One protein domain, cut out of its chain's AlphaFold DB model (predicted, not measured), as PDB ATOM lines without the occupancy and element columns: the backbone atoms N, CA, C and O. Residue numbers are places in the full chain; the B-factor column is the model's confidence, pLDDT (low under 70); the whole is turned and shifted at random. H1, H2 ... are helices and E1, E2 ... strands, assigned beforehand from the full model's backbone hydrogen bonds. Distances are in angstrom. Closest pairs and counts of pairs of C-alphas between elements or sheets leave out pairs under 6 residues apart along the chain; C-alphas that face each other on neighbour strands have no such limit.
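Overview. This is residues 86 to 223 of the 322 residues of an uncharacterized protein of Hanseniaspora valbyensis NRRL Y-1626 (UniProt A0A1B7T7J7). The long helix H6 runs along one side, with the short helices H3 and H4 packed on it crosswise. H1 and H2 pack steeply on each other, the small hairpin E1 and E2 makes one far end, and residues 128 to 138 stick out at the other. The printed part has 138 residues, with six named helices and three named strands in the order H1 E1 E2 H2 H3 E3 H4 H5 H6; under half of the residues are in these elements, which are mostly helix. The whole is compact, radius of gyration of the C-alphas 16.3 A, spanning 52 by 37 by 27 A.

Arrangement. Begin with H1, residues 86 to 93; it touches H2, residues 106 to 111, at a steep tilt of 62 degrees, closest C-alphas Leu 91 and Pro 106, 5.2 A. Between them, E1, residues 95 to 97, and E2, residues 100 to 104, form an antiparallel hairpin, with N 95 and O 104 2.8 A apart, within hydrogen-bond range. H3, residues 113 to 118, touches residues 212 to 220 of H6, residues 202 to 221, closest C-alphas Tyr 117 and Val 216, 5.8 A. E3, residues 155 to 157, pairs with no named strand, but its residues 155 to 156 pair antiparallel with 164 to 165. H4, residues 172 to 177, touches H6 at residues 206 to 213, closest C-alphas Pro 172 and Gln 210, 6.0 A. H5, residues 186 to 191, touches no helix. Every O i to N i+4 pair is within hydrogen-bond range in H2 and H5, but 2 of 4 in H1, 0 of 2 in H3, where 2 of 3 O i to N i+3 pairs are, 1 of 2 in H4 and 14 of 16 in H6.

Along the chain. Find C-alpha 86 at (30.771, -37.848, 38.385); from there H1 runs 11.2 A. H6 starts at C-alpha 202, (38.461, -26.482, 20.207), and runs 28.3 A, with a kink of 28 degrees near residue 211, to C-alpha 221 at (14.331, -40.432, 25.088).

Size, cuts and confidence. The printed part has no cut; the links H3 to E3 and E3 to H4 are long. Residues 124 to 151 are under pLDDT 70.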
ATOM      1  N   ASN A  86      29.307 -37.806  38.360       89.69
ATOM      2  CA  ASN A  86      30.771 -37.848  38.385       89.69
ATOM      3  C   ASN A  86      31.404 -38.019  36.996       89.69
ATOM      4  O   ASN A  86      32.600 -37.790  36.873       89.69
ATOM      5  N   MET A  87      30.632 -38.337  35.947       92.44
ATOM      6  CA  MET A  87      31.135 -38.372  34.567       92.44
ATOM      7  C   MET A  87      31.665 -37.009  34.082       92.44
ATOM      8  O   MET A  87      32.523 -36.962  33.205       92.44
ATOM      9  N   LEU A  88      31.219 -35.894  34.675       92.94
ATOM     10  CA  LEU A  88      31.779 -34.574  34.363       92.94
ATOM     11  C   LEU A  88      33.259 -34.453  34.756       92.94
ATOM     12  O   LEU A  88      34.011 -33.773  34.063       92.94
ATOM     13  N   GLY A  89      33.692 -35.147  35.813       91.81
ATOM     14  CA  GLY A  89      35.079 -35.127  36.281       91.81
ATOM     15  C   GLY A  89      36.064 -35.589  35.200       91.81
ATOM     16  O   GLY A  89      36.888 -34.782  34.775       91.81
ATOM     17  N   PRO A  90      35.948 -36.826  34.677       92.12
ATOM     18  CA  PRO A  90      36.798 -37.317  33.593       92.12
ATOM     19  C   PRO A  90      36.768 -36.472  32.316       92.12
ATOM     20  O   PRO A  90      37.769 -36.403  31.605       92.12
ATOM     21  N   LEU A  91      35.646 -35.813  32.014       94.50
ATOM     22  CA  LEU A  91      35.519 -34.940  30.840       94.50
ATOM     23  C   LEU A  91      36.245 -33.597  31.017       94.50
ATOM     24  O   LEU A  91      36.717 -33.022  30.033       94.50
ATOM     25  N   ARG A  92      36.357 -33.118  32.259       93.31
ATOM     26  CA  ARG A  92      37.051 -31.880  32.627       93.31
ATOM     27  C   ARG A  92      38.533 -32.109  32.909       93.31
ATOM     28  O   ARG A  92      39.370 -31.410  32.354       93.31
ATOM     29  N   HIS A  93      38.854 -33.088  33.745       91.31
ATOM     30  CA  HIS A  93      40.193 -33.281  34.308       91.31
ATOM     31  C   HIS A  93      40.916 -34.524  33.775       91.31
ATOM     32  O   HIS A  93      42.103 -34.705  34.050       91.31
ATOM     33  N   GLY A  94      40.242 -35.365  32.985       89.94
ATOM     34  CA  GLY A  94      40.741 -36.696  32.658       89.94
ATOM     35  C   GLY A  94      40.607 -37.649  33.845       89.94
ATOM     36  O   GLY A  94      40.022 -37.321  34.876       89.94
ATOM     37  N   ASP A  95      41.149 -38.847  33.687       85.75
ATOM     38  CA  ASP A  95      41.169 -39.880  34.715       85.75
ATOM     39  C   ASP A  95      42.553 -40.550  34.767       85.75
ATOM     40  O   ASP A  95      43.412 -40.354  33.900       85.75
ATOM     41  N   SER A  96      42.807 -41.325  35.815       79.88
ATOM     42  CA  SER A  96      44.067 -42.040  36.014       79.88
ATOM     43  C   SER A  96      43.822 -43.542  36.060       79.88
ATOM     44  O   SER A  96      43.042 -44.032  36.870       79.88
ATOM     45  N   ILE A  97      44.548 -44.300  35.236       71.75
ATOM     46  CA  ILE A  97      44.595 -45.760  35.376       71.75
ATOM     47  C   ILE A  97      45.828 -46.099  36.204       71.75
ATOM     48  O   ILE A  97      46.955 -45.977  35.717       71.75
ATOM     49  N   LEU A  98      45.621 -46.541  37.449       74.56
ATOM     50  CA  LEU A  98      46.696 -46.764  38.422       74.56
ATOM     51  C   LEU A  98      47.568 -45.498  38.545       74.56
ATOM     52  O   LEU A  98      47.094 -44.457  38.986       74.56
ATOM     53  N   PHE A  99      48.826 -45.564  38.109       71.50
ATOM     54  CA  PHE A  99      49.770 -44.444  38.139       71.50
ATOM     55  C   PHE A  99      49.891 -43.707  36.793       71.50
ATOM     56  O   PHE A  99      50.690 -42.779  36.665       71.50
ATOM     57  N   ASN A 100      49.132 -44.109  35.767       73.88
ATOM     58  CA  ASN A 100      49.226 -43.540  34.425       73.88
ATOM     59  C   ASN A 100      48.165 -42.455  34.191       73.88
ATOM     60  O   ASN A 100      46.981 -42.748  34.026       73.88
ATOM     61  N   LYS A 101      48.630 -41.205  34.102       72.12
ATOM     62  CA  LYS A 101      47.814 -40.011  33.812       72.12
ATOM     63  C   LYS A 101      47.754 -39.638  32.324       72.12
ATOM     64  O   LYS A 101      47.177 -38.623  31.963       72.12
ATOM     65  N   LYS A 102      48.405 -40.416  31.454       76.94
ATOM     66  CA  LYS A 102      48.562 -40.112  30.022       76.94
ATOM     67  C   LYS A 102      47.615 -40.906  29.121       76.94
ATOM     68  O   LYS A 102      47.536 -40.606  27.938       76.94
ATOM     69  N   ILE A 103      46.937 -41.930  29.649       82.56
ATOM     70  CA  ILE A 103      46.040 -42.786  28.854       82.56
ATOM     71  C   ILE A 103      44.616 -42.226  28.811       82.56
ATOM     72  O   ILE A 103      44.022 -42.187  27.740       82.56
ATOM     73  N   LEU A 104      44.071 -41.786  29.948       89.19
ATOM     74  CA  LEU A 104      42.718 -41.228  30.046       89.19
ATOM     75  C   LEU A 104      42.775 -39.703  30.182       89.19
ATOM     76  O   LEU A 104      42.280 -39.128  31.144       89.19
ATOM     77  N   THR A 105      43.420 -39.033  29.226       93.75
ATOM     78  CA  THR A 105      43.415 -37.564  29.177       93.75
ATOM     79  C   THR A 105      41.982 -37.034  28.999       93.75
ATOM     80  O   THR A 105      41.111 -37.786  28.544       93.75
ATOM     81  N   PRO A 106      41.715 -35.744  29.291       94.38
ATOM     82  CA  PRO A 106      40.408 -35.147  29.015       94.38
ATOM     83  C   PRO A 106      39.938 -35.389  27.573       94.38
ATOM     84  O   PRO A 106      38.793 -35.772  27.364       94.38
ATOM     85  N   GLU A 107      40.837 -35.259  26.586       96.00
ATOM     86  CA  GLU A 107      40.518 -35.491  25.171       96.00
ATOM     87  C   GLU A 107      40.111 -36.937  24.883       96.00
ATOM     88  O   GLU A 107      39.135 -37.180  24.176       96.00
ATOM     89  N   VAL A 108      40.796 -37.916  25.476       94.56
ATOM     90  CA  VAL A 108      40.424 -39.327  25.317       94.56
ATOM     91  C   VAL A 108      39.041 -39.594  25.911       94.56
ATOM     92  O   VAL A 108      38.192 -40.175  25.231       94.56
ATOM     93  N   SER A 109      38.784 -39.124  27.134       94.06
ATOM     94  CA  SER A 109      37.480 -39.259  27.800       94.06
ATOM     95  C   SER A 109      36.356 -38.569  27.021       94.06
ATOM     96  O   SER A 109      35.251 -39.107  26.922       94.06
ATOM     97  N   PHE A 110      36.642 -37.407  26.430       96.00
ATOM     98  CA  PHE A 110      35.709 -36.635  25.605       96.00
ATOM     99  C   PHE A 110      35.389 -37.324  24.269       96.00
ATOM    100  O   PHE A 110      34.295 -37.173  23.726       96.00
ATOM    101  N   LEU A 111      36.309 -38.127  23.736       95.81
ATOM    102  CA  LEU A 111      36.087 -38.899  22.510       95.81
ATOM    103  C   LEU A 111      35.382 -40.245  22.757       95.81
ATOM    104  O   LEU A 111      34.945 -40.893  21.800       95.81
ATOM    105  N   PHE A 112      35.198 -40.661  24.013       95.56
ATOM    106  CA  PHE A 112      34.300 -41.767  24.345       95.56
ATOM    107  C   PHE A 112      32.848 -41.297  24.218       95.56
ATOM    108  O   PHE A 112      32.301 -40.612  25.080       95.56
ATOM    109  N   ARG A 113      32.193 -41.688  23.120       96.62
ATOM    110  CA  ARG A 113      30.805 -41.295  22.815       96.62
ATOM    111  C   ARG A 113      29.829 -41.722  23.909       96.62
ATOM    112  O   ARG A 113      28.832 -41.045  24.140       96.62
ATOM    113  N   SER A 114      30.115 -42.839  24.566       96.06
ATOM    114  CA  SER A 114      29.319 -43.398  25.654       96.06
ATOM    115  C   SER A 114      29.267 -42.521  26.907       96.06
ATOM    116  O   SER A 114      28.231 -42.507  27.570       96.06
ATOM    117  N   SER A 115      30.310 -41.735  27.200       94.62
ATOM    118  CA  SER A 115      30.366 -40.843  28.370       94.62
ATOM    119  C   SER A 115      29.163 -39.898  28.430       94.62
ATOM    120  O   SER A 115      28.589 -39.652  29.490       94.62
ATOM    121  N   PHE A 116      28.706 -39.424  27.269       95.75
ATOM    122  CA  PHE A 116      27.627 -38.446  27.171       95.75
ATOM    123  C   PHE A 116      26.248 -39.019  27.536       95.75
ATOM    124  O   PHE A 116      25.351 -38.260  27.895       95.75
ATOM    125  N   TYR A 117      26.066 -40.345  27.518       95.19
ATOM    126  CA  TYR A 117      24.788 -40.989  27.859       95.19
ATOM    127  C   TYR A 117      24.473 -40.951  29.356       95.19
ATOM    128  O   TYR A 117      23.338 -41.217  29.752       95.19
ATOM    129  N   PHE A 118      25.456 -40.613  30.189       93.12
ATOM    130  CA  PHE A 118      25.272 -40.507  31.630       93.12
ATOM    131  C   PHE A 118      25.031 -39.083  32.123       93.12
ATOM    132  O   PHE A 118      24.830 -38.878  33.324       93.12
ATOM    133  N   LEU A 119      25.057 -38.109  31.212       90.62
ATOM    134  CA  LEU A 119      24.913 -36.704  31.549       90.62
ATOM    135  C   LEU A 119      23.502 -36.387  32.061       90.62
ATOM    136  O   LEU A 119      22.519 -36.958  31.572       90.62
ATOM    137  N   PRO A 120      23.381 -35.428  32.994       85.88
ATOM    138  CA  PRO A 120      22.088 -34.930  33.432       85.88
ATOM    139  C   PRO A 120      21.278 -34.368  32.266       85.88
ATOM    140  O   PRO A 120      21.786 -33.602  31.452       85.88
ATOM    141  N   GLN A 121      19.996 -34.722  32.214       82.44
ATOM    142  CA  GLN A 121      19.045 -34.155  31.261       82.44
ATOM    143  C   GLN A 121      18.098 -33.194  31.984       82.44
ATOM    144  O   GLN A 121      17.537 -33.535  33.032       82.44
ATOM    145  N   LYS A 122      17.859 -32.026  31.383       80.94
ATOM    146  CA  LYS A 122      16.733 -31.160  31.745       80.94
ATOM    147  C   LYS A 122      15.427 -31.717  31.204       80.94
ATOM    148  O   LYS A 122      15.425 -32.358  30.157       80.94
ATOM    149  N   VAL A 123      14.313 -31.459  31.878       71.31
ATOM    150  CA  VAL A 123      12.987 -31.611  31.262       71.31
ATOM    151  C   VAL A 123      12.799 -30.478  30.262       71.31
ATOM    152  O   VAL A 123      13.146 -29.333  30.553       71.31
ATOM    153  N   LYS A 124      12.262 -30.786  29.081       68.12
ATOM    154  CA  LYS A 124      11.919 -29.740  28.114       68.12
ATOM    155  C   LYS A 124      10.821 -28.847  28.686       68.12
ATOM    156  O   LYS A 124       9.757 -29.340  29.050       68.12
ATOM    157  N   ILE A 125      11.063 -27.542  28.711       60.31
ATOM    158  CA  ILE A 125      10.007 -26.553  28.929       60.31
ATOM    159  C   ILE A 125       9.247 -26.432  27.597       60.31
ATOM    160  O   ILE A 125       9.897 -26.179  26.576       60.31
ATOM    161  N   PRO A 126       7.921 -26.672  27.551       54.50
ATOM    162  CA  PRO A 126       7.136 -26.434  26.345       54.50
ATOM    163  C   PRO A 126       7.329 -24.990  25.879       54.50
ATOM    164  O   PRO A 126       7.338 -24.076  26.702       54.50
ATOM    165  N   LYS A 127       7.485 -24.770  24.570       50.88
ATOM    166  CA  LYS A 127       7.337 -23.421  24.022       50.88
ATOM    167  C   LYS A 127       5.867 -23.045  24.208       50.88
ATOM    168  O   LYS A 127       5.017 -23.668  23.583       50.88
ATOM    169  N   ASN A 128       5.573 -22.102  25.097       46.53
ATOM    170  CA  ASN A 128       4.316 -21.377  24.990       46.53
ATOM    171  C   ASN A 128       4.454 -20.472  23.762       46.53
ATOM    172  O   ASN A 128       5.466 -19.787  23.629       46.53
ATOM    173  N   ASP A 129       3.465 -20.501  22.870       44.84
ATOM    174  CA  ASP A 129       3.385 -19.589  21.721       44.84
ATOM    175  C   ASP A 129       3.098 -18.132  22.153       44.84
ATOM    176  O   ASP A 129       3.114 -17.230  21.321       44.84
ATOM    177  N   ASP A 130       2.896 -17.896  23.453       42.88
ATOM    178  CA  ASP A 130       2.810 -16.570  24.054       42.88
ATOM    179  C   ASP A 130       4.208 -16.101  24.492       42.88
ATOM    180  O   ASP A 130       4.771 -16.547  25.500       42.88
ATOM    181  N   GLU A 131       4.778 -15.201  23.691       49.56
ATOM    182  CA  GLU A 131       5.886 -14.328  24.071       49.56
ATOM    183  C   GLU A 131       5.544 -13.615  25.393       49.56
ATOM    184  O   GLU A 131       4.531 -12.932  25.447       49.56
ATOM    185  N   ASP A 132       6.355 -13.814  26.447       40.03
ATOM    186  CA  ASP A 132       6.612 -12.876  27.573       40.03
ATOM    187  C   ASP A 132       6.997 -13.543  28.912       40.03
ATOM    188  O   ASP A 132       6.757 -13.011  29.996       40.03
ATOM    189  N   ILE A 133       7.719 -14.668  28.887       39.88
ATOM    190  CA  ILE A 133       8.578 -15.038  30.026       39.88
ATOM    191  C   ILE A 133      10.030 -15.038  29.559       39.88
ATOM    192  O   ILE A 133      10.632 -16.074  29.281       39.88
ATOM    193  N   LYS A 134      10.601 -13.832  29.474       36.47
ATOM    194  CA  LYS A 134      12.054 -13.645  29.512       36.47
ATOM    195  C   LYS A 134      12.502 -13.864  30.951       36.47
ATOM    196  O   LYS A 134      12.585 -12.921  31.733       36.47
ATOM    197  N   ASP A 135      12.765 -15.113  31.309       38.25
ATOM    198  CA  ASP A 135      13.680 -15.362  32.416       38.25
ATOM    199  C   ASP A 135      15.047 -14.840  31.953       38.25
ATOM    200  O   ASP A 135      15.589 -15.292  30.946       38.25
ATOM    201  N   SER A 136      15.583 -13.827  32.631       40.00
ATOM    202  CA  SER A 136      16.837 -13.159  32.259       40.00
ATOM    203  C   SER A 136      18.064 -14.083  32.308       40.00
ATOM    204  O   SER A 136      19.163 -13.647  31.985       40.00
ATOM    205  N   ASN A 137      17.878 -15.346  32.709       43.38
ATOM    206  CA  ASN A 137      18.881 -16.407  32.686       43.38
ATOM    207  C   ASN A 137      18.581 -17.544  31.683       43.38
ATOM    208  O   ASN A 137      19.389 -18.471  31.577       43.38
ATOM    209  N   SER A 138      17.462 -17.510  30.944       41.97
ATOM    210  CA  SER A 138      17.080 -18.543  29.965       41.97
ATOM    211  C   SER A 138      17.550 -18.220  28.543       41.97
ATOM    212  O   SER A 138      16.816 -18.356  27.565       41.97
ATOM    213  N   ASP A 139      18.817 -17.834  28.398       37.72
ATOM    214  CA  ASP A 139      19.426 -17.807  27.073       37.72
ATOM    215  C   ASP A 139      19.554 -19.247  26.544       37.72
ATOM    216  O   ASP A 139      20.249 -20.090  27.115       37.72
ATOM    217  N   VAL A 140      18.888 -19.475  25.408       46.91
ATOM    218  CA  VAL A 140      18.763 -20.701  24.601       46.91
ATOM    219  C   VAL A 140      17.549 -21.580  24.934       46.91
ATOM    220  O   VAL A 140      17.476 -22.278  25.942       46.91
ATOM    221  N   THR A 141      16.610 -21.632  23.981       48.28
ATOM    222  CA  THR A 141      15.529 -22.624  23.928       48.28
ATOM    223  C   THR A 141      16.097 -24.037  24.094       48.28
ATOM    224  O   THR A 141      16.834 -24.503  23.220       48.28
ATOM    225  N   THR A 142      15.743 -24.732  25.182       55.34
ATOM    226  CA  THR A 142      16.137 -26.130  25.447       55.34
ATOM    227  C   THR A 142      15.695 -27.035  24.290       55.34
ATOM    228  O   THR A 142      14.554 -27.495  24.219       55.34
ATOM    229  N   THR A 143      16.589 -27.259  23.327       56.16
ATOM    230  CA  THR A 143      16.285 -28.037  22.112       56.16
ATOM    231  C   THR A 143      16.246 -29.535  22.432       56.16
ATOM    232  O   THR A 143      15.471 -30.304  21.850       56.16
ATOM    233  N   TYR A 144      17.022 -29.942  23.436       56.50
ATOM    234  CA  TYR A 144      17.208 -31.311  23.900       56.50
ATOM    235  C   TYR A 144      16.838 -31.428  25.385       56.50
ATOM    236  O   TYR A 144      16.652 -30.429  26.066       56.50
ATOM    237  N   GLY A 145      16.621 -32.649  25.866       67.56
ATOM    238  CA  GLY A 145      16.112 -32.890  27.215       67.56
ATOM    239  C   GLY A 145      15.170 -34.086  27.304       67.56
ATOM    240  O   GLY A 145      14.712 -34.622  26.286       67.56
ATOM    241  N   ARG A 146      14.881 -34.483  28.544       69.88
ATOM    242  CA  ARG A 146      13.882 -35.485  28.917       69.88
ATOM    243  C   ARG A 146      12.500 -35.038  28.461       69.88
ATOM    244  O   ARG A 146      12.075 -33.919  28.746       69.88
ATOM    245  N   ILE A 147      11.796 -35.954  27.802       63.66
ATOM    246  CA  ILE A 147      10.384 -35.775  27.435       63.66
ATOM    247  C   ILE A 147       9.496 -35.798  28.690       63.66
ATOM    248  O   ILE A 147       8.594 -34.982  28.807       63.66
ATOM    249  N   ASN A 148       9.787 -36.691  29.643       61.97
ATOM    250  CA  ASN A 148       9.026 -36.879  30.880       61.97
ATOM    251  C   ASN A 148       9.962 -36.950  32.101       61.97
ATOM    252  O   ASN A 148      11.122 -37.354  31.979       61.97
ATOM    253  N   GLY A 149       9.437 -36.641  33.291       64.81
ATOM    254  CA  GLY A 149      10.128 -36.821  34.574       64.81
ATOM    255  C   GLY A 149      10.569 -35.508  35.221       64.81
ATOM    256  O   GLY A 149       9.911 -34.487  35.071       64.81
ATOM    257  N   THR A 150      11.667 -35.547  35.980       62.88
ATOM    258  CA  THR A 150      12.255 -34.369  36.642       62.88
ATOM    259  C   THR A 150      13.639 -34.064  36.078       62.88
ATOM    260  O   THR A 150      14.376 -34.985  35.692       62.88
ATOM    261  N   SER A 151      13.984 -32.772  36.028       65.94
ATOM    262  CA  SER A 151      15.335 -32.328  35.684       65.94
ATOM    263  C   SER A 151      16.325 -32.869  36.707       65.94
ATOM    264  O   SER A 151      16.046 -32.937  37.909       65.94
ATOM    265  N   SER A 152      17.494 -33.250  36.220       76.31
ATOM    266  CA  SER A 152      18.642 -33.587  37.057       76.31
ATOM    267  C   SER A 152      19.694 -32.493  36.951       76.31
ATOM    268  O   SER A 152      19.978 -32.034  35.851       76.31
ATOM    269  N   TYR A 153      20.294 -32.136  38.081       83.50
ATOM    270  CA  TYR A 153      21.350 -31.132  38.197       83.50
ATOM    271  C   TYR A 153      22.571 -31.753  38.883       83.50
ATOM    272  O   TYR A 153      22.434 -32.712  39.645       83.50
ATOM    273  N   VAL A 154      23.754 -31.201  38.610       90.75
ATOM    274  CA  VAL A 154      24.998 -31.558  39.319       90.75
ATOM    275  C   VAL A 154      25.341 -30.497  40.351       90.75
ATOM    276  O   VAL A 154      25.642 -30.832  41.493       90.75
ATOM    277  N   PHE A 155      25.268 -29.229  39.958       93.94
ATOM    278  CA  PHE A 155      25.748 -28.115  40.758       93.94
ATOM    279  C   PHE A 155      24.616 -27.481  41.572       93.94
ATOM    280  O   PHE A 155      23.526 -27.219  41.052       93.94
ATOM    281  N   VAL A 156      24.887 -27.227  42.848       94.44
ATOM    282  CA  VAL A 156      24.020 -26.480  43.774       94.44
ATOM    283  C   VAL A 156      24.830 -25.407  44.480       94.44
ATOM    284  O   VAL A 156      26.049 -25.547  44.585       94.44
ATOM    285  N   ASN A 157      24.170 -24.363  44.971       95.44
ATOM    286  CA  ASN A 157      24.838 -23.391  45.826       95.44
ATOM    287  C   ASN A 157      25.275 -24.046  47.151       95.44
ATOM    288  O   ASN A 157      24.634 -24.989  47.629       95.44
ATOM    289  N   ASP A 158      26.405 -23.607  47.697       94.94
ATOM    290  CA  ASP A 158      26.984 -24.144  48.930       94.94
ATOM    291  C   ASP A 158      26.365 -23.562  50.213       94.94
ATOM    292  O   ASP A 158      26.391 -24.245  51.240       94.94
ATOM    293  N   GLU A 159      25.752 -22.377  50.141       94.44
ATOM    294  CA  GLU A 159      25.014 -21.741  51.240       94.44
ATOM    295  C   GLU A 159      23.511 -22.090  51.218       94.44
ATOM    296  O   GLU A 159      22.971 -22.557  52.225       94.44
ATOM    297  N   ASP A 160      22.829 -21.929  50.075       93.69
ATOM    298  CA  ASP A 160      21.417 -22.299  49.880       93.69
ATOM    299  C   ASP A 160      21.248 -23.440  48.865       93.69
ATOM    300  O   ASP A 160      21.106 -23.247  47.657       93.69
ATOM    301  N   PHE A 161      21.146 -24.662  49.385       88.69
ATOM    302  CA  PHE A 161      20.959 -25.896  48.612       88.69
ATOM    303  C   PHE A 161      19.691 -25.938  47.743       88.69
ATOM    304  O   PHE A 161      19.544 -26.849  46.915       88.69
ATOM    305  N   ASN A 162      18.750 -25.007  47.927       89.19
ATOM    306  CA  ASN A 162      17.581 -24.896  47.057       89.19
ATOM    307  C   ASN A 162      17.921 -24.235  45.718       89.19
ATOM    308  O   ASN A 162      17.232 -24.501  44.725       89.19
ATOM    309  N   ILE A 163      18.996 -23.445  45.670       90.81
ATOM    310  CA  ILE A 163      19.521 -22.837  44.452       90.81
ATOM    311  C   ILE A 163      20.286 -23.906  43.667       90.81
ATOM    312  O   ILE A 163      21.358 -24.375  44.055       90.81
ATOM    313  N   LYS A 164      19.706 -24.311  42.537       90.19
ATOM    314  CA  LYS A 164      20.263 -25.316  41.626       90.19
ATOM    315  C   LYS A 164      20.767 -24.620  40.376       90.19
ATOM    316  O   LYS A 164      20.002 -23.914  39.721       90.19
ATOM    317  N   TYR A 165      22.010 -24.886  39.996       89.69
ATOM    318  CA  TYR A 165      22.535 -24.426  38.717       89.69
ATOM    319  C   TYR A 165      22.148 -25.443  37.646       89.69
ATOM    320  O   TYR A 165      22.812 -26.457  37.410       89.69
ATOM    321  N   ASP A 166      20.992 -25.191  37.046       84.12
ATOM    322  CA  ASP A 166      20.405 -26.049  36.032       84.12
ATOM    323  C   ASP A 166      21.099 -25.786  34.685       84.12
ATOM    324  O   ASP A 166      20.684 -24.934  33.902       84.12
ATOM    325  N   ILE A 167      22.202 -26.488  34.423       87.56
ATOM    326  CA  ILE A 167      22.945 -26.423  33.155       87.56
ATOM    327  C   ILE A 167      22.331 -27.413  32.160       87.56
ATOM    328  O   ILE A 167      22.107 -28.577  32.492       87.56
ATOM    329  N   ASP A 168      22.067 -26.973  30.924       88.19
ATOM    330  CA  ASP A 168      21.686 -27.891  29.845       88.19
ATOM    331  C   ASP A 168      22.945 -28.474  29.192       88.19
ATOM    332  O   ASP A 168      23.557 -27.848  28.325       88.19
ATOM    333  N   TYR A 169      23.320 -29.680  29.617       91.44
ATOM    334  CA  TYR A 169      24.468 -30.427  29.090       91.44
ATOM    335  C   TYR A 169      24.259 -30.938  27.658       91.44
ATOM    336  O   TYR A 169      25.208 -31.419  27.043       91.44
ATOM    337  N   TYR A 170      23.045 -30.839  27.110       91.12
ATOM    338  CA  TYR A 170      22.755 -31.214  25.727       91.12
ATOM    339  C   TYR A 170      22.773 -30.009  24.776       91.12
ATOM    340  O   TYR A 170      22.506 -30.166  23.585       91.12
ATOM    341  N   ASN A 171      23.157 -28.831  25.276       90.69
ATOM    342  CA  ASN A 171      23.469 -27.651  24.481       90.69
ATOM    343  C   ASN A 171      25.001 -27.460  24.384       90.69
ATOM    344  O   ASN A 171      25.618 -27.103  25.388       90.69
ATOM    345  N   PRO A 172      25.622 -27.635  23.199       92.56
ATOM    346  CA  PRO A 172      27.059 -27.420  22.991       92.56
ATOM    347  C   PRO A 172      27.583 -26.054  23.463       92.56
ATOM    348  O   PRO A 172      28.709 -25.977  23.952       92.56
ATOM    349  N   GLU A 173      26.783 -24.987  23.373       92.19
ATOM    350  CA  GLU A 173      27.190 -23.647  23.826       92.19
ATOM    351  C   GLU A 173      27.433 -23.589  25.333       92.19
ATOM    352  O   GLU A 173      28.375 -22.943  25.790       92.19
ATOM    353  N   ASN A 174      26.648 -24.331  26.119       92.19
ATOM    354  CA  ASN A 174      26.844 -24.382  27.564       92.19
ATOM    355  C   ASN A 174      28.187 -25.012  27.937       92.19
ATOM    356  O   ASN A 174      28.766 -24.651  28.958       92.19
ATOM    357  N   TRP A 175      28.723 -25.911  27.111       94.44
ATOM    358  CA  TRP A 175      30.032 -26.496  27.380       94.44
ATOM    359  C   TRP A 175      31.169 -25.494  27.214       94.44
ATOM    360  O   TRP A 175      32.118 -25.543  27.995       94.44
ATOM    361  N   LYS A 176      31.055 -24.573  26.247       92.88
ATOM    362  CA  LYS A 176      31.968 -23.430  26.102       92.88
ATOM    363  C   LYS A 176      31.763 -22.432  27.240       92.88
ATOM    364  O   LYS A 176      32.702 -22.131  27.967       92.88
ATOM    365  N   LYS A 177      30.515 -21.992  27.450       91.06
ATOM    366  CA  LYS A 177      30.138 -21.003  28.476       91.06
ATOM    367  C   LYS A 177      30.639 -21.387  29.869       91.06
ATOM    368  O   LYS A 177      31.233 -20.565  30.559       91.06
ATOM    369  N   TYR A 178      30.420 -22.637  30.272       91.62
ATOM    370  CA  TYR A 178      30.803 -23.139  31.594       91.62
ATOM    371  C   TYR A 178      32.122 -23.902  31.592       91.62
ATOM    372  O   TYR A 178      32.424 -24.564  32.581       91.62
ATOM    373  N   LYS A 179      32.899 -23.837  30.499       93.38
ATOM    374  CA  LYS A 179      34.251 -24.401  30.454       93.38
ATOM    375  C   LYS A 179      34.298 -25.881  30.883       93.38
ATOM    376  O   LYS A 179      35.250 -26.349  31.506       93.38
ATOM    377  N   LEU A 180      33.268 -26.654  30.518       94.38
ATOM    378  CA  LEU A 180      33.034 -28.004  31.056       94.38
ATOM    379  C   LEU A 180      34.104 -29.028  30.648       94.38
ATOM    380  O   LEU A 180      34.203 -30.093  31.252       94.38
ATOM    381  N   SER A 181      34.901 -28.726  29.624       96.19
ATOM    382  CA  SER A 181      36.027 -29.547  29.193       96.19
ATOM    383  C   SER A 181      37.099 -28.685  28.521       96.19
ATOM    384  O   SER A 181      36.740 -27.817  27.717       96.19
ATOM    385  N   PRO A 182      38.401 -28.948  28.746       96.38
ATOM    386  CA  PRO A 182      39.476 -28.295  27.994       96.38
ATOM    387  C   PRO A 182      39.433 -28.639  26.496       96.38
ATOM    388  O   PRO A 182      40.045 -27.951  25.681       96.38
ATOM    389  N   CYS A 183      38.665 -29.656  26.087       97.44
ATOM    390  CA  CYS A 183      38.412 -29.921  24.675       97.44
ATOM    391  C   CYS A 183      37.766 -28.742  23.947       97.44
ATOM    392  O   CYS A 183      37.973 -28.642  22.746       97.44
ATOM    393  N   LEU A 184      37.046 -27.846  24.628       96.94
ATOM    394  CA  LEU A 184      36.315 -26.743  23.991       96.94
ATOM    395  C   LEU A 184      36.869 -25.349  24.293       96.94
ATOM    396  O   LEU A 184      36.226 -24.365  23.935       96.94
ATOM    397  N   ASP A 185      38.028 -25.251  24.941       95.94
ATOM    398  CA  ASP A 185      38.537 -23.971  25.422       95.94
ATOM    399  C   ASP A 185      40.067 -23.928  25.390       95.94
ATOM    400  O   ASP A 185      40.742 -24.731  26.036       95.94
ATOM    401  N   GLN A 186      40.615 -22.996  24.609       95.56
ATOM    402  CA  GLN A 186      42.060 -22.876  24.419       95.56
ATOM    403  C   GLN A 186      42.765 -22.298  25.650       95.56
ATOM    404  O   GLN A 186      43.860 -22.735  25.988       95.56
ATOM    405  N   GLU A 187      42.129 -21.365  26.358       94.06
ATOM    406  CA  GLU A 187      42.714 -20.733  27.541       94.06
ATOM    407  C   GLU A 187      42.967 -21.768  28.648       94.06
ATOM    408  O   GLU A 187      44.022 -21.767  29.285       94.06
ATOM    409  N   LEU A 188      42.032 -22.698  28.837       93.56
ATOM    410  CA  LEU A 188      42.177 -23.825  29.750       93.56
ATOM    411  C   LEU A 188      43.319 -24.749  29.351       93.56
ATOM    412  O   LEU A 188      44.097 -25.158  30.214       93.56
ATOM    413  N   ARG A 189      43.443 -25.064  28.055       95.56
ATOM    414  CA  ARG A 189      44.569 -25.861  27.550       95.56
ATOM    415  C   ARG A 189      45.895 -25.199  27.902       95.56
ATOM    416  O   ARG A 189      46.769 -25.862  28.446       95.56
ATOM    417  N   ASP A 190      46.005 -23.897  27.668       94.88
ATOM    418  CA  ASP A 190      47.250 -23.154  27.857       94.88
ATOM    419  C   ASP A 190      47.607 -22.963  29.342       94.88
ATOM    420  O   ASP A 190      48.784 -23.001  29.711       94.88
ATOM    421  N   LYS A 191      46.603 -22.770  30.209       92.69
ATOM    422  CA  LYS A 191      46.809 -22.502  31.642       92.69
ATOM    423  C   LYS A 191      46.929 -23.767  32.487       92.69
ATOM    424  O   LYS A 191      47.847 -23.870  33.300       92.69
ATOM    425  N   GLU A 192      46.007 -24.709  32.315       91.94
ATOM    426  CA  GLU A 192      45.838 -25.862  33.211       91.94
ATOM    427  C   GLU A 192      46.317 -27.180  32.587       91.94
ATOM    428  O   GLU A 192      46.806 -28.053  33.305       91.94
ATOM    429  N   PHE A 193      46.229 -27.332  31.260       92.50
ATOM    430  CA  PHE A 193      46.499 -28.604  30.569       92.50
ATOM    431  C   PHE A 193      47.674 -28.533  29.576       92.50
ATOM    432  O   PHE A 193      47.743 -29.333  28.644       92.50
ATOM    433  N   LYS A 194      48.631 -27.620  29.796       92.38
ATOM    434  CA  LYS A 194      49.754 -27.327  28.879       92.38
ATOM    435  C   LYS A 194      50.641 -28.531  28.539       92.38
ATOM    436  O   LYS A 194      51.255 -28.575  27.479       92.38
ATOM    437  N   ASP A 195      50.708 -29.503  29.448       90.69
ATOM    438  CA  ASP A 195      51.550 -30.696  29.321       90.69
ATOM    439  C   ASP A 195      50.816 -31.870  28.642       90.69
ATOM    440  O   ASP A 195      51.378 -32.958  28.484       90.69
ATOM    441  N   ILE A 196      49.550 -31.675  28.254       90.62
ATOM    442  CA  ILE A 196      48.723 -32.678  27.583       90.62
ATOM    443  C   ILE A 196      48.605 -32.306  26.102       90.62
ATOM    444  O   ILE A 196      48.060 -31.253  25.775       90.62
ATOM    445  N   PRO A 197      49.077 -33.162  25.180       91.56
ATOM    446  CA  PRO A 197      48.883 -32.920  23.761       91.56
ATOM    447  C   PRO A 197      47.413 -33.159  23.399       91.56
ATOM    448  O   PRO A 197      46.902 -34.263  23.581       91.56
ATOM    449  N   PHE A 198      46.761 -32.129  22.862       95.44
ATOM    450  CA  PHE A 198      45.450 -32.245  22.225       95.44
ATOM    451  C   PHE A 198      45.645 -32.467  20.730       95.44
ATOM    452  O   PHE A 198      46.401 -31.745  20.076       95.44
ATOM    453  N   LYS A 199      44.975 -33.477  20.192       96.56
ATOM    454  CA  LYS A 199      45.012 -33.818  18.774       96.56
ATOM    455  C   LYS A 199      44.123 -32.899  17.939       96.56
ATOM    456  O   LYS A 199      44.498 -32.611  16.804       96.56
ATOM    457  N   TYR A 200      42.976 -32.478  18.470       97.81
ATOM    458  CA  TYR A 200      41.979 -31.696  17.731       97.81
ATOM    459  C   TYR A 200      41.806 -30.280  18.302       97.81
ATOM    460  O   TYR A 200      41.984 -30.032  19.506       97.81
ATOM    461  N   SER A 201      41.429 -29.325  17.453       97.81
ATOM    462  CA  SER A 201      41.165 -27.942  17.874       97.81
ATOM    463  C   SER A 201      39.903 -27.836  18.746       97.81
ATOM    464  O   SER A 201      39.072 -28.754  18.751       97.81
ATOM    465  N   PRO A 202      39.724 -26.748  19.517       97.88
ATOM    466  CA  PRO A 202      38.461 -26.482  20.207       97.88
ATOM    467  C   PRO A 202      37.239 -26.490  19.277       97.88
ATOM    468  O   PRO A 202      36.182 -27.011  19.640       97.88
ATOM    469  N   GLU A 203      37.393 -25.983  18.054       97.94
ATOM    470  CA  GLU A 203      36.340 -25.948  17.037       97.94
ATOM    471  C   GLU A 203      35.962 -27.358  16.558       97.94
ATOM    472  O   GLU A 203      34.779 -27.691  16.525       97.94
ATOM    473  N   GLU A 204      36.939 -28.225  16.273       98.31
ATOM    474  CA  GLU A 204      36.679 -29.610  15.849       98.31
ATOM    475  C   GLU A 204      35.940 -30.413  16.933       98.31
ATOM    476  O   GLU A 204      35.015 -31.184  16.642       98.31
ATOM    477  N   HIS A 205      36.306 -30.216  18.201       98.19
ATOM    478  CA  HIS A 205      35.599 -30.820  19.331       98.19
ATOM    479  C   HIS A 205      34.178 -30.280  19.486       98.19
ATOM    480  O   HIS A 205      33.260 -31.037  19.818       98.19
ATOM    481  N   TYR A 206      33.980 -28.987  19.241       97.88
ATOM    482  CA  TYR A 206      32.663 -28.368  19.285       97.88
ATOM    483  C   TYR A 206      31.749 -28.932  18.183       97.88
ATOM    484  O   TYR A 206      30.630 -29.357  18.475       97.88
ATOM    485  N   GLU A 207      32.239 -29.055  16.947       97.88
ATOM    486  CA  GLU A 207      31.506 -29.695  15.842       97.88
ATOM    487  C   GLU A 207      31.215 -31.180  16.109       97.88
ATOM    488  O   GLU A 207      30.168 -31.724  15.736       97.88
ATOM    489  N   TYR A 208      32.149 -31.883  16.751       97.31
ATOM    490  CA  TYR A 208      31.916 -33.244  17.228       97.31
ATOM    491  C   TYR A 208      30.754 -33.295  18.230       97.31
ATOM    492  O   TYR A 208      29.840 -34.109  18.064       97.31
ATOM    493  N   LEU A 209      30.741 -32.393  19.212       96.19
ATOM    494  CA  LEU A 209      29.704 -32.328  20.235       96.19
ATOM    495  C   LEU A 209      28.328 -31.978  19.643       96.19
ATOM    496  O   LEU A 209      27.337 -32.633  19.978       96.19
ATOM    497  N   GLN A 210      28.274 -31.024  18.706       95.62
ATOM    498  CA  GLN A 210      27.056 -30.661  17.969       95.62
ATOM    499  C   GLN A 210      26.423 -31.860  17.253       95.62
ATOM    500  O   GLN A 210      25.199 -31.980  17.210       95.62
ATOM    501  N   ARG A 211      27.240 -32.773  16.714       95.88
ATOM    502  CA  ARG A 211      26.750 -34.001  16.067       95.88
ATOM    503  C   ARG A 211      26.339 -35.073  17.074       95.88
ATOM    504  O   ARG A 211      25.384 -35.805  16.825       95.88
ATOM    505  N   LEU A 212      27.056 -35.190  18.192       96.06
ATOM    506  CA  LEU A 212      26.866 -36.274  19.155       96.06
ATOM    507  C   LEU A 212      25.665 -36.059  20.084       96.06
ATOM    508  O   LEU A 212      24.853 -36.971  20.240       96.06
ATOM    509  N   LEU A 213      25.534 -34.881  20.703       94.50
ATOM    510  CA  LEU A 213      24.508 -34.634  21.729       94.50
ATOM    511  C   LEU A 213      23.065 -34.910  21.256       94.50
ATOM    512  O   LEU A 213      22.312 -35.514  22.028       94.50
ATOM    513  N   PRO A 214      22.662 -34.584  20.009       91.31
ATOM    514  CA  PRO A 214      21.333 -34.928  19.510       91.31
ATOM    515  C   PRO A 214      21.093 -36.442  19.458       91.31
ATOM    516  O   PRO A 214      20.018 -36.911  19.833       91.31
ATOM    517  N   ILE A 215      22.100 -37.216  19.036       94.00
ATOM    518  CA  ILE A 215      22.037 -38.684  18.957       94.00
ATOM    519  C   ILE A 215      21.843 -39.264  20.361       94.00
ATOM    520  O   ILE A 215      20.918 -40.044  20.591       94.00
ATOM    521  N   VAL A 216      22.661 -38.817  21.317       95.38
ATOM    522  CA  VAL A 216      22.601 -39.257  22.719       95.38
ATOM    523  C   VAL A 216      21.237 -38.941  23.334       95.38
ATOM    524  O   VAL A 216      20.595 -39.815  23.922       95.38
ATOM    525  N   ASN A 217      20.747 -37.710  23.164       91.69
ATOM    526  CA  ASN A 217      19.458 -37.304  23.717       91.69
ATOM    527  C   ASN A 217      18.294 -38.114  23.124       91.69
ATOM    528  O   ASN A 217      17.393 -38.534  23.854       91.69
ATOM    529  N   ASN A 218      18.313 -38.357  21.810       91.75
ATOM    530  CA  ASN A 218      17.294 -39.157  21.131       91.75
ATOM    531  C   ASN A 218      17.297 -40.607  21.623       91.75
ATOM    532  O   ASN A 218      16.230 -41.159  21.906       91.75
ATOM    533  N   PHE A 219      18.476 -41.201  21.811       95.31
ATOM    534  CA  PHE A 219      18.593 -42.526  22.407       95.31
ATOM    535  C   PHE A 219      17.970 -42.564  23.806       95.31
ATOM    536  O   PHE A 219      17.082 -43.378  24.053       95.31
ATOM    537  N   LEU A 220      18.355 -41.654  24.708       93.25
ATOM    538  CA  LEU A 220      17.842 -41.637  26.084       93.25
ATOM    539  C   LEU A 220      16.327 -41.408  26.156       93.25
ATOM    540  O   LEU A 220      15.661 -41.951  27.044       93.25
ATOM    541  N   ASN A 221      15.773 -40.636  25.221       90.38
ATOM    542  CA  ASN A 221      14.331 -40.432  25.088       90.38
ATOM    543  C   ASN A 221      13.602 -41.649  24.511       90.38
ATOM    544  O   ASN A 221      12.449 -41.889  24.847       90.38
ATOM    545  N   SER A 222      14.273 -42.467  23.708       92.31
ATOM    546  CA  SER A 222      13.693 -43.706  23.188       92.31
ATOM    547  C   SER A 222      13.627 -44.857  24.206       92.31
ATOM    548  O   SER A 222      13.065 -45.912  23.914       92.31
ATOM    549  N   LEU A 223      14.190 -44.656  25.402       93.81
ATOM    550  CA  LEU A 223      14.084 -45.580  26.535       93.81
ATOM    551  C   LEU A 223      12.783 -45.389  27.334       93.81
ATOM    552  O   LEU A 223      12.618 -46.003  28.381       93.81
TER     553      LEU A 223